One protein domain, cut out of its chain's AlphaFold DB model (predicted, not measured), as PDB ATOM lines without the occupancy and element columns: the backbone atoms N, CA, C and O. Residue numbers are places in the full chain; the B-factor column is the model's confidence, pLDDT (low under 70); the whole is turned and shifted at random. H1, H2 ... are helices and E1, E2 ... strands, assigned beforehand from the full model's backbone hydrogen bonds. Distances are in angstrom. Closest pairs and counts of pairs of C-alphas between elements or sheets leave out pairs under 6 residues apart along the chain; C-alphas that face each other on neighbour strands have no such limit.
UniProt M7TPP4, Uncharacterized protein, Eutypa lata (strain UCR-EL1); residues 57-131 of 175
ATOM      1  N   ILE A  57     -12.518 -15.775 -19.874       78.38
ATOM      2  CA  ILE A  57     -11.531 -15.076 -19.052       78.38
ATOM      3  C   ILE A  57     -10.787 -16.123 -18.238       78.38
ATOM      4  O   ILE A  57     -11.405 -16.961 -17.582       78.38
ATOM      5  N   ILE A  58      -9.468 -16.049 -18.243       81.88
ATOM      6  CA  ILE A  58      -8.594 -16.961 -17.527       81.88
ATOM      7  C   ILE A  58      -7.998 -16.251 -16.325       81.88
ATOM      8  O   ILE A  58      -7.763 -15.049 -16.377       81.88
ATOM      9  N   VAL A  59      -7.757 -16.986 -15.244       82.94
ATOM     10  CA  VAL A  59      -7.153 -16.442 -14.026       82.94
ATOM     11  C   VAL A  59      -5.790 -17.082 -13.831       82.94
ATOM     12  O   VAL A  59      -5.679 -18.305 -13.767       82.94
ATOM     13  N   VAL A  60      -4.766 -16.247 -13.712       80.75
ATOM     14  CA  VAL A  60      -3.374 -16.640 -13.494       80.75
ATOM     15  C   VAL A  60      -2.904 -16.036 -12.169       80.75
ATOM     16  O   VAL A  60      -3.258 -14.895 -11.871       80.75
ATOM     17  N   PRO A  61      -2.135 -16.762 -11.341       80.75
ATOM     18  CA  PRO A  61      -1.515 -16.166 -10.164       80.75
ATOM     19  C   PRO A  61      -0.560 -15.030 -10.550       80.75
ATOM     20  O   PRO A  61       0.273 -15.217 -11.437       80.75
ATOM     21  N   ASP A  62      -0.632 -13.903  -9.844       76.88
ATOM     22  CA  ASP A  62       0.230 -12.721 -10.040       76.88
ATOM     23  C   ASP A  62       1.716 -13.102 -10.136       76.88
ATOM     24  O   ASP A  62       2.335 -12.928 -11.184       76.88
ATOM     25  N   ALA A  63       2.244 -13.781  -9.115       75.44
ATOM     26  CA  ALA A  63       3.653 -14.174  -9.078       75.44
ATOM     27  C   ALA A  63       4.090 -15.057 -10.265       75.44
ATOM     28  O   ALA A  63       5.276 -15.139 -10.577       75.44
ATOM     29  N   THR A  64       3.152 -15.765 -10.906       77.50
ATOM     30  CA  THR A  64       3.438 -16.546 -12.120       77.50
ATOM     31  C   THR A  64       3.491 -15.646 -13.347       77.50
ATOM     32  O   THR A  64       4.383 -15.813 -14.168       77.50
ATOM     33  N   PHE A  65       2.567 -14.692 -13.451       78.38
ATOM     34  CA  PHE A  65       2.508 -13.735 -14.548       78.38
ATOM     35  C   PHE A  65       3.706 -12.770 -14.533       78.38
ATOM     36  O   PHE A  65       4.332 -12.569 -15.571       78.38
ATOM     37  N   GLU A  66       4.096 -12.252 -13.362       78.19
ATOM     38  CA  GLU A  66       5.287 -11.398 -13.202       78.19
ATOM     39  C   GLU A  66       6.598 -12.117 -13.546       78.19
ATOM     40  O   GLU A  66       7.567 -11.488 -13.966       78.19
ATOM     41  N   ALA A  67       6.650 -13.440 -13.374       77.94
ATOM     42  CA  ALA A  67       7.834 -14.225 -13.704       77.94
ATOM     43  C   ALA A  67       8.022 -14.432 -15.218       77.94
ATOM     44  O   ALA A  67       9.083 -14.899 -15.636       77.94
ATOM     45  N   TRP A  68       7.009 -14.131 -16.038       77.69
ATOM     46  CA  TRP A  68       7.094 -14.257 -17.494       77.69
ATOM     47  C   TRP A  68       7.801 -13.060 -18.112       77.69
ATOM     48  O   TRP A  68       7.671 -11.931 -17.643       77.69
ATOM     49  N   SER A  69       8.517 -13.299 -19.211       79.56
ATOM     50  CA  SER A  69       9.023 -12.194 -20.015       79.56
ATOM     51  C   SER A  69       7.890 -11.534 -20.806       79.56
ATOM     52  O   SER A  69       6.862 -12.151 -21.088       79.56
ATOM     53  N   GLU A  70       8.100 -10.289 -21.234       76.81
ATOM     54  CA  GLU A  70       7.167  -9.568 -22.111       76.81
ATOM     55  C   GLU A  70       6.867 -10.354 -23.405       76.81
ATOM     56  O   GLU A  70       5.734 -10.372 -23.895       76.81
ATOM     57  N   ALA A  71       7.870 -11.067 -23.931       75.00
ATOM     58  CA  ALA A  71       7.730 -11.907 -25.116       75.00
ATOM     59  C   ALA A  71       6.796 -13.102 -24.866       75.00
ATOM     60  O   ALA A  71       5.937 -13.387 -25.700       75.00
ATOM     61  N   ASP A  72       6.912 -13.758 -23.710       76.00
ATOM     62  CA  ASP A  72       6.060 -14.900 -23.358       76.00
ATOM     63  C   ASP A  72       4.624 -14.461 -23.087       76.00
ATOM     64  O   ASP A  72       3.674 -15.099 -23.541       76.00
ATOM     65  N   GLN A  73       4.456 -13.338 -22.382       77.69
ATOM     66  CA  GLN A  73       3.140 -12.756 -22.135       77.69
ATOM     67  C   GLN A  73       2.437 -12.414 -23.460       77.69
ATOM     68  O   GLN A  73       1.265 -12.755 -23.643       77.69
ATOM     69  N   THR A  74       3.167 -11.823 -24.413       78.94
ATOM     70  CA  THR A  74       2.663 -11.534 -25.766       78.94
ATOM     71  C   THR A  74       2.298 -12.818 -26.512       78.94
ATOM     72  O   THR A  74       1.220 -12.915 -27.094       78.94
ATOM     73  N   GLN A  75       3.146 -13.844 -26.446       78.50
ATOM     74  CA  GLN A  75       2.901 -15.110 -27.131       78.50
ATOM     75  C   GLN A  75       1.659 -15.841 -26.594       78.50
ATOM     76  O   GLN A  75       0.879 -16.402 -27.365       78.50
ATOM     77  N   VAL A  76       1.430 -15.809 -25.278       79.25
ATOM     78  CA  VAL A  76       0.210 -16.357 -24.665       79.25
ATOM     79  C   VAL A  76      -1.031 -15.577 -25.110       79.25
ATOM     80  O   VAL A  76      -2.058 -16.193 -25.410       79.25
ATOM     81  N   ALA A  77      -0.946 -14.246 -25.206       77.88
ATOM     82  CA  ALA A  77      -2.037 -13.419 -25.719       77.88
ATOM     83  C   ALA A  77      -2.363 -13.737 -27.193       77.88
ATOM     84  O   ALA A  77      -3.536 -13.881 -27.540       77.88
ATOM     85  N   ASP A  78      -1.347 -13.947 -28.035       78.75
ATOM     86  CA  ASP A  78      -1.518 -14.369 -29.431       78.75
ATOM     87  C   ASP A  78      -2.211 -15.734 -29.538       78.75
ATOM     88  O   ASP A  78      -3.151 -15.912 -30.321       78.75
ATOM     89  N   PHE A  79      -1.804 -16.706 -28.717       78.50
ATOM     90  CA  PHE A  79      -2.462 -18.011 -28.687       78.50
ATOM     91  C   PHE A  79      -3.922 -17.915 -28.229       78.50
ATOM     92  O   PHE A  79      -4.800 -18.555 -28.820       78.50
ATOM     93  N   MET A  80      -4.214 -17.071 -27.236       77.62
ATOM     94  CA  MET A  80      -5.590 -16.771 -26.833       77.62
ATOM     95  C   MET A  80      -6.404 -16.150 -27.968       77.62
ATOM     96  O   MET A  80      -7.561 -16.533 -28.165       77.62
ATOM     97  N   ALA A  81      -5.820 -15.222 -28.725       79.62
ATOM     98  CA  ALA A  81      -6.486 -14.593 -29.857       79.62
ATOM     99  C   ALA A  81      -6.836 -15.619 -30.948       79.62
ATOM    100  O   ALA A  81      -7.951 -15.617 -31.479       79.62
ATOM    101  N   MET A  82      -5.924 -16.559 -31.227       76.12
ATOM    102  CA  MET A  82      -6.165 -17.660 -32.167       76.12
ATOM    103  C   MET A  82      -7.305 -18.583 -31.717       76.12
ATOM    104  O   MET A  82      -8.119 -18.988 -32.545       76.12
ATOM    105  N   GLU A  83      -7.376 -18.919 -30.427       77.62
ATOM    106  CA  GLU A  83      -8.384 -19.855 -29.907       77.62
ATOM    107  C   GLU A  83      -9.767 -19.204 -29.766       77.62
ATOM    108  O   GLU A  83     -10.790 -19.817 -30.065       77.62
ATOM    109  N   THR A  84      -9.813 -17.953 -29.310       74.69
ATOM    110  CA  THR A  84     -11.074 -17.256 -29.025       74.69
ATOM    111  C   THR A  84     -11.624 -16.495 -30.224       74.69
ATOM    112  O   THR A  84     -12.767 -16.046 -30.169       74.69
ATOM    113  N   THR A  85     -10.852 -16.333 -31.304       80.62
ATOM    114  CA  THR A  85     -11.150 -15.469 -32.467       80.62
ATOM    115  C   THR A  85     -11.327 -13.981 -32.136       80.62
ATOM    116  O   THR A  85     -11.796 -13.212 -32.974       80.62
ATOM    117  N   HIS A  86     -10.940 -13.563 -30.928       78.75
ATOM    118  CA  HIS A  86     -10.957 -12.171 -30.488       78.75
ATOM    119  C   HIS A  86      -9.563 -11.577 -30.645       78.75
ATOM    120  O   HIS A  86      -8.572 -12.208 -30.295       78.75
ATOM    121  N   SER A  87      -9.480 -10.360 -31.170       78.12
ATOM    122  CA  SER A  87      -8.203  -9.658 -31.302       78.12
ATOM    123  C   SER A  87      -7.874  -8.786 -30.098       78.12
ATOM    124  O   SER A  87      -6.724  -8.451 -29.895       78.12
ATOM    125  N   ASP A  88      -8.871  -8.395 -29.315       79.38
ATOM    126  CA  ASP A  88      -8.795  -7.425 -28.222       79.38
ATOM    127  C   ASP A  88      -8.370  -8.062 -26.889       79.38
ATOM    128  O   ASP A  88      -9.011  -7.839 -25.864       79.38
ATOM    129  N   ILE A  89      -7.319  -8.886 -26.894       84.00
ATOM    130  CA  ILE A  89      -6.835  -9.555 -25.679       84.00
ATOM    131  C   ILE A  89      -6.120  -8.551 -24.766       84.00
ATOM    132  O   ILE A  89      -5.335  -7.714 -25.209       84.00
ATOM    133  N   SER A  90      -6.425  -8.605 -23.473       84.12
ATOM    134  CA  SER A  90      -5.865  -7.754 -22.421       84.12
ATOM    135  C   SER A  90      -5.849  -8.500 -21.087       84.12
ATOM    136  O   SER A  90      -6.365  -9.617 -20.976       84.12
ATOM    137  N   TYR A  91      -5.261  -7.881 -20.065       82.94
ATOM    138  CA  TYR A  91      -5.259  -8.418 -18.711       82.94
ATOM    139  C   TYR A  91      -5.688  -7.368 -17.683       82.94
ATOM    140  O   TYR A  91      -5.486  -6.174 -17.881       82.94
ATOM    141  N   ALA A  92      -6.277  -7.819 -16.579       80.81
ATOM    142  CA  ALA A  92      -6.723  -6.979 -15.473       80.81
ATOM    143  C   ALA A  92      -6.233  -7.551 -14.142       80.81
ATOM    144  O   ALA A  92      -6.139  -8.767 -13.981       80.81
ATOM    145  N   ILE A  93      -5.971  -6.680 -13.172       77.06
ATOM    146  CA  ILE A  93      -5.692  -7.067 -11.786       77.06
ATOM    147  C   ILE A  93      -6.876  -6.608 -10.948       77.06
ATOM    148  O   ILE A  93      -7.276  -5.445 -11.020       77.06
ATOM    149  N   ASP A  94      -7.443  -7.515 -10.157       69.25
ATOM    150  CA  ASP A  94      -8.478  -7.148  -9.198       69.25
ATOM    151  C   ASP A  94      -7.807  -6.513  -7.971       69.25
ATOM    152  O   ASP A  94      -7.072  -7.194  -7.254       69.25
ATOM    153  N   PRO A  95      -8.048  -5.224  -7.673       63.44
ATOM    154  CA  PRO A  95      -7.417  -4.562  -6.532       63.44
ATOM    155  C   PRO A  95      -7.851  -5.155  -5.183       63.44
ATOM    156  O   PRO A  95      -7.211  -4.899  -4.164       63.44
ATOM    157  N   THR A  96      -8.941  -5.926  -5.151       66.62
ATOM    158  CA  THR A  96      -9.414  -6.635  -3.957       66.62
ATOM    159  C   THR A  96      -8.794  -8.024  -3.807       66.62
ATOM    160  O   THR A  96      -8.772  -8.555  -2.694       66.62
ATOM    161  N   LEU A  97      -8.252  -8.580  -4.895       69.69
ATOM    162  CA  LEU A  97      -7.588  -9.880  -4.981       69.69
ATOM    163  C   LEU A  97      -6.307  -9.750  -5.829       69.69
ATOM    164  O   LEU A  97      -6.255 -10.245  -6.958       69.69
ATOM    165  N   PRO A  98      -5.273  -9.060  -5.309       67.19
ATOM    166  CA  PRO A  98      -4.058  -8.770  -6.068       67.19
ATOM    167  C   PRO A  98      -3.235 -10.024  -6.383       67.19
ATOM    168  O   PRO A  98      -2.326  -9.963  -7.194       67.19
ATOM    169  N   ASP A  99      -3.570 -11.177  -5.795       77.25
ATOM    170  CA  ASP A  99      -2.950 -12.471  -6.086       77.25
ATOM    171  C   ASP A  99      -3.310 -13.023  -7.477       77.25
ATOM    172  O   ASP A  99      -2.869 -14.119  -7.839       77.25
ATOM    173  N   ARG A 100      -4.133 -12.304  -8.253       76.38
ATOM    174  CA  ARG A 100      -4.743 -12.787  -9.493       76.38
ATOM    175  C   ARG A 100      -4.648 -11.766 -10.615       76.38
ATOM    176  O   ARG A 100      -5.103 -10.630 -10.492       76.38
ATOM    177  N   VAL A 101      -4.171 -12.247 -11.754       81.44
ATOM    178  CA  VAL A 101      -4.217 -11.571 -13.046       81.44
ATOM    179  C   VAL A 101      -5.250 -12.282 -13.909       81.44
ATOM    180  O   VAL A 101      -5.204 -13.497 -14.097       81.44
ATOM    181  N   TYR A 102      -6.207 -11.527 -14.425       84.88
ATOM    182  CA  TYR A 102      -7.225 -12.018 -15.342       84.88
ATOM    183  C   TYR A 102      -6.764 -11.754 -16.767       84.88
ATOM    184  O   TYR A 102      -6.407 -10.624 -17.057       84.88
ATOM    185  N   LEU A 103      -6.805 -12.744 -17.655       84.19
ATOM    186  CA  LEU A 103      -6.535 -12.593 -19.086       84.19
ATOM    187  C   LEU A 103      -7.821 -12.855 -19.866       84.19
ATOM    188  O   LEU A 103      -8.489 -13.862 -19.647       84.19
ATOM    189  N   GLY A 104      -8.175 -11.977 -20.792       83.44
ATOM    190  CA  GLY A 104      -9.431 -12.076 -21.526       83.44
ATOM    191  C   GLY A 104      -9.528 -11.026 -22.617       83.44
ATOM    192  O   GLY A 104      -8.641 -10.191 -22.763       83.44
ATOM    193  N   SER A 105     -10.602 -11.068 -23.401       84.44
ATOM    194  CA  SER A 105     -10.881  -9.972 -24.330       84.44
ATOM    195  C   SER A 105     -11.583  -8.811 -23.614       84.44
ATOM    196  O   SER A 105     -12.275  -9.042 -22.616       84.44
ATOM    197  N   MET A 106     -11.456  -7.583 -24.125       81.12
ATOM    198  CA  MET A 106     -12.123  -6.399 -23.557       81.12
ATOM    199  C   MET A 106     -13.637  -6.602 -23.438       81.12
ATOM    200  O   MET A 106     -14.207  -6.340 -22.383       81.12
ATOM    201  N   VAL A 107     -14.269  -7.173 -24.472       81.44
ATOM    202  CA  VAL A 107     -15.707  -7.510 -24.452       81.44
ATOM    203  C   VAL A 107     -16.075  -8.395 -23.258       81.44
ATOM    204  O   VAL A 107     -17.097  -8.180 -22.613       81.44
ATOM    205  N   HIS A 108     -15.244  -9.386 -22.933       82.38
ATOM    206  CA  HIS A 108     -15.539 -10.278 -21.818       82.38
ATOM    207  C   HIS A 108     -15.338  -9.605 -20.468       82.38
ATOM    208  O   HIS A 108     -16.121  -9.876 -19.562       82.38
ATOM    209  N   PHE A 109     -14.345  -8.723 -20.331       83.31
ATOM    210  CA  PHE A 109     -14.188  -7.924 -19.117       83.31
ATOM    211  C   PHE A 109     -15.402  -7.027 -18.868       83.31
ATOM    212  O   PHE A 109     -15.911  -7.015 -17.744       83.31
ATOM    213  N   ASP A 110     -15.919  -6.372 -19.912       80.62
ATOM    214  CA  ASP A 110     -17.136  -5.559 -19.838       80.62
ATOM    215  C   ASP A 110     -18.357  -6.394 -19.420       80.62
ATOM    216  O   ASP A 110     -19.112  -5.990 -18.531       80.62
ATOM    217  N   ASP A 111     -18.523  -7.589 -20.001       82.56
ATOM    218  CA  ASP A 111     -19.641  -8.496 -19.705       82.56
ATOM    219  C   ASP A 111     -19.694  -8.920 -18.226       82.56
ATOM    220  O   ASP A 111     -20.781  -9.109 -17.669       82.56
ATOM    221  N   VAL A 112     -18.534  -9.088 -17.581       78.56
ATOM    222  CA  VAL A 112     -18.444  -9.532 -16.177       78.56
ATOM    223  C   VAL A 112     -18.155  -8.399 -15.189       78.56
ATOM    224  O   VAL A 112     -18.061  -8.651 -13.988       78.56
ATOM    225  N   GLY A 113     -18.031  -7.157 -15.666       75.94
ATOM    226  CA  GLY A 113     -17.770  -5.980 -14.837       75.94
ATOM    227  C   GLY A 113     -16.374  -5.941 -14.207       75.94
ATOM    228  O   GLY A 113     -16.205  -5.328 -13.152       75.94
ATOM    229  N   ILE A 114     -15.380  -6.592 -14.819       74.31
ATOM    230  CA  ILE A 114     -13.979  -6.480 -14.397       74.31
ATOM    231  C   ILE A 114     -13.408  -5.181 -14.970       74.31
ATOM    232  O   ILE A 114     -13.428  -4.956 -16.177       74.31
ATOM    233  N   LEU A 115     -12.885  -4.323 -14.094       68.69
ATOM    234  CA  LEU A 115     -12.268  -3.058 -14.483       68.69
ATOM    235  C   LEU A 115     -10.804  -3.277 -14.870       68.69
ATOM    236  O   LEU A 115      -9.994  -3.714 -14.054       68.69
ATOM    237  N   LEU A 116     -10.463  -2.907 -16.103       67.88
ATOM    238  CA  LEU A 116      -9.081  -2.771 -16.551       67.88
ATOM    239  C   LEU A 116      -8.478  -1.529 -15.887       67.88
ATOM    240  O   LEU A 116      -8.812  -0.396 -16.237       67.88
ATOM    241  N   TYR A 117      -7.611  -1.740 -14.900       62.91
ATOM    242  CA  TYR A 117      -6.765  -0.674 -14.386       62.91
ATOM    243  C   TYR A 117      -5.568  -0.510 -15.312       62.91
ATOM    244  O   TYR A 117      -4.801  -1.447 -15.522       62.91
ATOM    245  N   ASP A 118      -5.420   0.697 -15.851       54.66
ATOM    246  CA  ASP A 118      -4.251   1.089 -16.628       54.66
ATOM    247  C   ASP A 118      -3.063   1.178 -15.656       54.66
ATOM    248  O   ASP A 118      -2.901   2.165 -14.933       54.66
ATOM    249  N   PHE A 119      -2.286   0.100 -15.551       51.00
ATOM    250  CA  PHE A 119      -1.028   0.089 -14.813       51.00
ATOM    251  C   PHE A 119       0.096   0.420 -15.804       51.00
ATOM    252  O   PHE A 119       0.552  -0.475 -16.516       51.00
ATOM    253  N   PRO A 120       0.556   1.683 -15.878       46.22
ATOM    254  CA  PRO A 120       1.505   2.122 -16.903       46.22
ATOM    255  C   PRO A 120       2.856   1.396 -16.836       46.22
ATOM    256  O   PRO A 120       3.547   1.326 -17.846       46.22
ATOM    257  N   ASP A 121       3.211   0.832 -15.679       42.56
ATOM    258  CA  ASP A 121       4.466   0.100 -15.468       42.56
ATOM    259  C   ASP A 121       4.388  -1.386 -15.861       42.56
ATOM    260  O   ASP A 121       5.410  -2.061 -15.920       42.56
ATOM    261  N   TYR A 122       3.183  -1.893 -16.138       37.75
ATOM    262  CA  TYR A 122       2.940  -3.296 -16.483       37.75
ATOM    263  C   TYR A 122       2.295  -3.461 -17.859       37.75
ATOM    264  O   TYR A 122       2.117  -4.592 -18.296       37.75
ATOM    265  N   ALA A 123       1.938  -2.350 -18.516       40.16
ATOM    266  CA  ALA A 123       1.187  -2.301 -19.763       40.16
ATOM    267  C   ALA A 123       1.885  -3.080 -20.884       40.16
ATOM    268  O   ALA A 123       2.777  -2.563 -21.558       40.16
ATOM    269  N   LEU A 124       1.424  -4.306 -21.128       41.41
ATOM    270  CA  LEU A 124       1.673  -4.968 -22.403       41.41
ATOM    271  C   LEU A 124       0.991  -4.182 -23.526       41.41
ATOM    272  O   LEU A 124      -0.067  -3.576 -23.308       41.41
ATOM    273  N   PRO A 125       1.545  -4.205 -24.747       39.19
ATOM    274  CA  PRO A 125       0.885  -3.606 -25.892       39.19
ATOM    275  C   PRO A 125      -0.518  -4.205 -26.061       39.19
ATOM    276  O   PRO A 125      -0.672  -5.398 -26.306       39.19
ATOM    277  N   VAL A 126      -1.552  -3.362 -25.969       46.06
ATOM    278  CA  VAL A 126      -2.911  -3.719 -26.399       46.06
ATOM    279  C   VAL A 126      -2.822  -4.082 -27.879       46.06
ATOM    280  O   VAL A 126      -2.657  -3.206 -28.736       46.06
ATOM    281  N   MET A 127      -2.891  -5.375 -28.197       39.59
ATOM    282  CA  MET A 127      -2.837  -5.841 -29.578       39.59
ATOM    283  C   MET A 127      -4.166  -5.540 -30.261       39.59
ATOM    284  O   MET A 127      -5.033  -6.388 -30.397       39.59
ATOM    285  N   VAL A 128      -4.348  -4.318 -30.755       38.12
ATOM    286  CA  VAL A 128      -5.397  -4.066 -31.745       38.12
ATOM    287  C   VAL A 128      -4.937  -4.745 -33.029       38.12
ATOM    288  O   VAL A 128      -4.127  -4.185 -33.771       38.12
ATOM    289  N   ALA A 129      -5.401  -5.973 -33.287       35.66
ATOM    290  CA  ALA A 129      -5.088  -6.639 -34.543       35.66
ATOM    291  C   ALA A 129      -5.505  -5.716 -35.690       35.66
ATOM    292  O   ALA A 129      -6.685  -5.418 -35.901       35.66
ATOM    293  N   LYS A 130      -4.521  -5.254 -36.459       29.41
ATOM    294  CA  LYS A 130      -4.794  -4.688 -37.769       29.41
ATOM    295  C   LYS A 130      -5.446  -5.814 -38.557       29.41
ATOM    296  O   LYS A 130      -4.784  -6.810 -38.842       29.41
ATOM    297  N   ALA A 131      -6.742  -5.670 -38.844       29.88
ATOM    298  CA  ALA A 131      -7.499  -6.652 -39.607       29.88
ATOM    299  C   ALA A 131      -6.647  -7.116 -40.799       29.88
ATOM    300  O   ALA A 131      -6.111  -6.247 -41.504       29.88
TER     301      ALA A 131
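Overview. This is residues 57 to 131 of the 175 residues of an uncharacterized protein of Eutypa lata (strain UCR-EL1) (UniProt M7TPP4). A small, strongly twisted sheet of three strands, E1, E3 and E2 side by side, has the long helix H2 packed slantwise over one face, with the short H1 on that same face, and the short helix H3 on the opposite face. After H3 a long tail with no named element, residues 113 to 131, passes by the E2 edge of the sheet. The printed part has 75 residues, with three named helices and three named strands in the order E1, H1, H2, E2, E3, H3. The sheet is antiparallel throughout, and the class is mixed, helices and strands. The whole is compact, with a radius of gyration of the C-alphas of 11.7 A and spans of 35 by 29 by 22 A.

Arrangement. Start at the inner strand E3, residues 97 to 105, which bends by 73 degrees at residue 100. Beside it lies the edge strand E1, residues 57 to 61, antiparallel at 147 degrees; look for N 58 and O 103, 2.8 A apart and within hydrogen-bond range. The other edge strand, E2, residues 89 to 94, forms a hairpin with E3, antiparallel at 159 degrees, with N 92 and O 102 at 2.8 A. The sheet is only just strongly twisted, its C-alphas lying up to 4.2 A off the best plane. H2, residues 70 to 84, is on the sheet at a height of 9.4 A, over E3 and E2 and slantwise to the strands, at 54 degrees to E2 on the local plane; its closest C-alphas to E2 are those of Ala 77 and Ile 89, 6.2 A. On the same face is H1, residues 62 to 66, whose closest C-alphas to E3 are those of Asp 62 and Arg 100, 5.0 A. On the opposite face H3, residues 106 to 112, has a height of 8.9 A and is apart from H1 and H2. E1, H1 H2 and E2 make a split strand-helix-strand unit, two strands running the same way with E3 between them, its crossover right-handed. In H1, H2 and H3 every O i to N i+4 pair is within hydrogen-bond range.

Along the chain. Find C-alpha 57 at (-11.531, -15.076, -19.052), where E1 begins. H2 runs 21.0 A from C-alpha 70 at (7.167, -9.568, -22.111). E2 spans 16.7 A and E3 19.6 A. H3 ends at C-alpha 112 at (-18.444, -9.532, -16.177).

Size, cuts and confidence. The C-alphas farthest apart, Thr 96 and Ala 131, are 35.7 A apart. The printed part has no cut, and its five links are tight. The mean pLDDT of the printed part is 70.9; residues 94 to 98 and 115 to 131 are under 70.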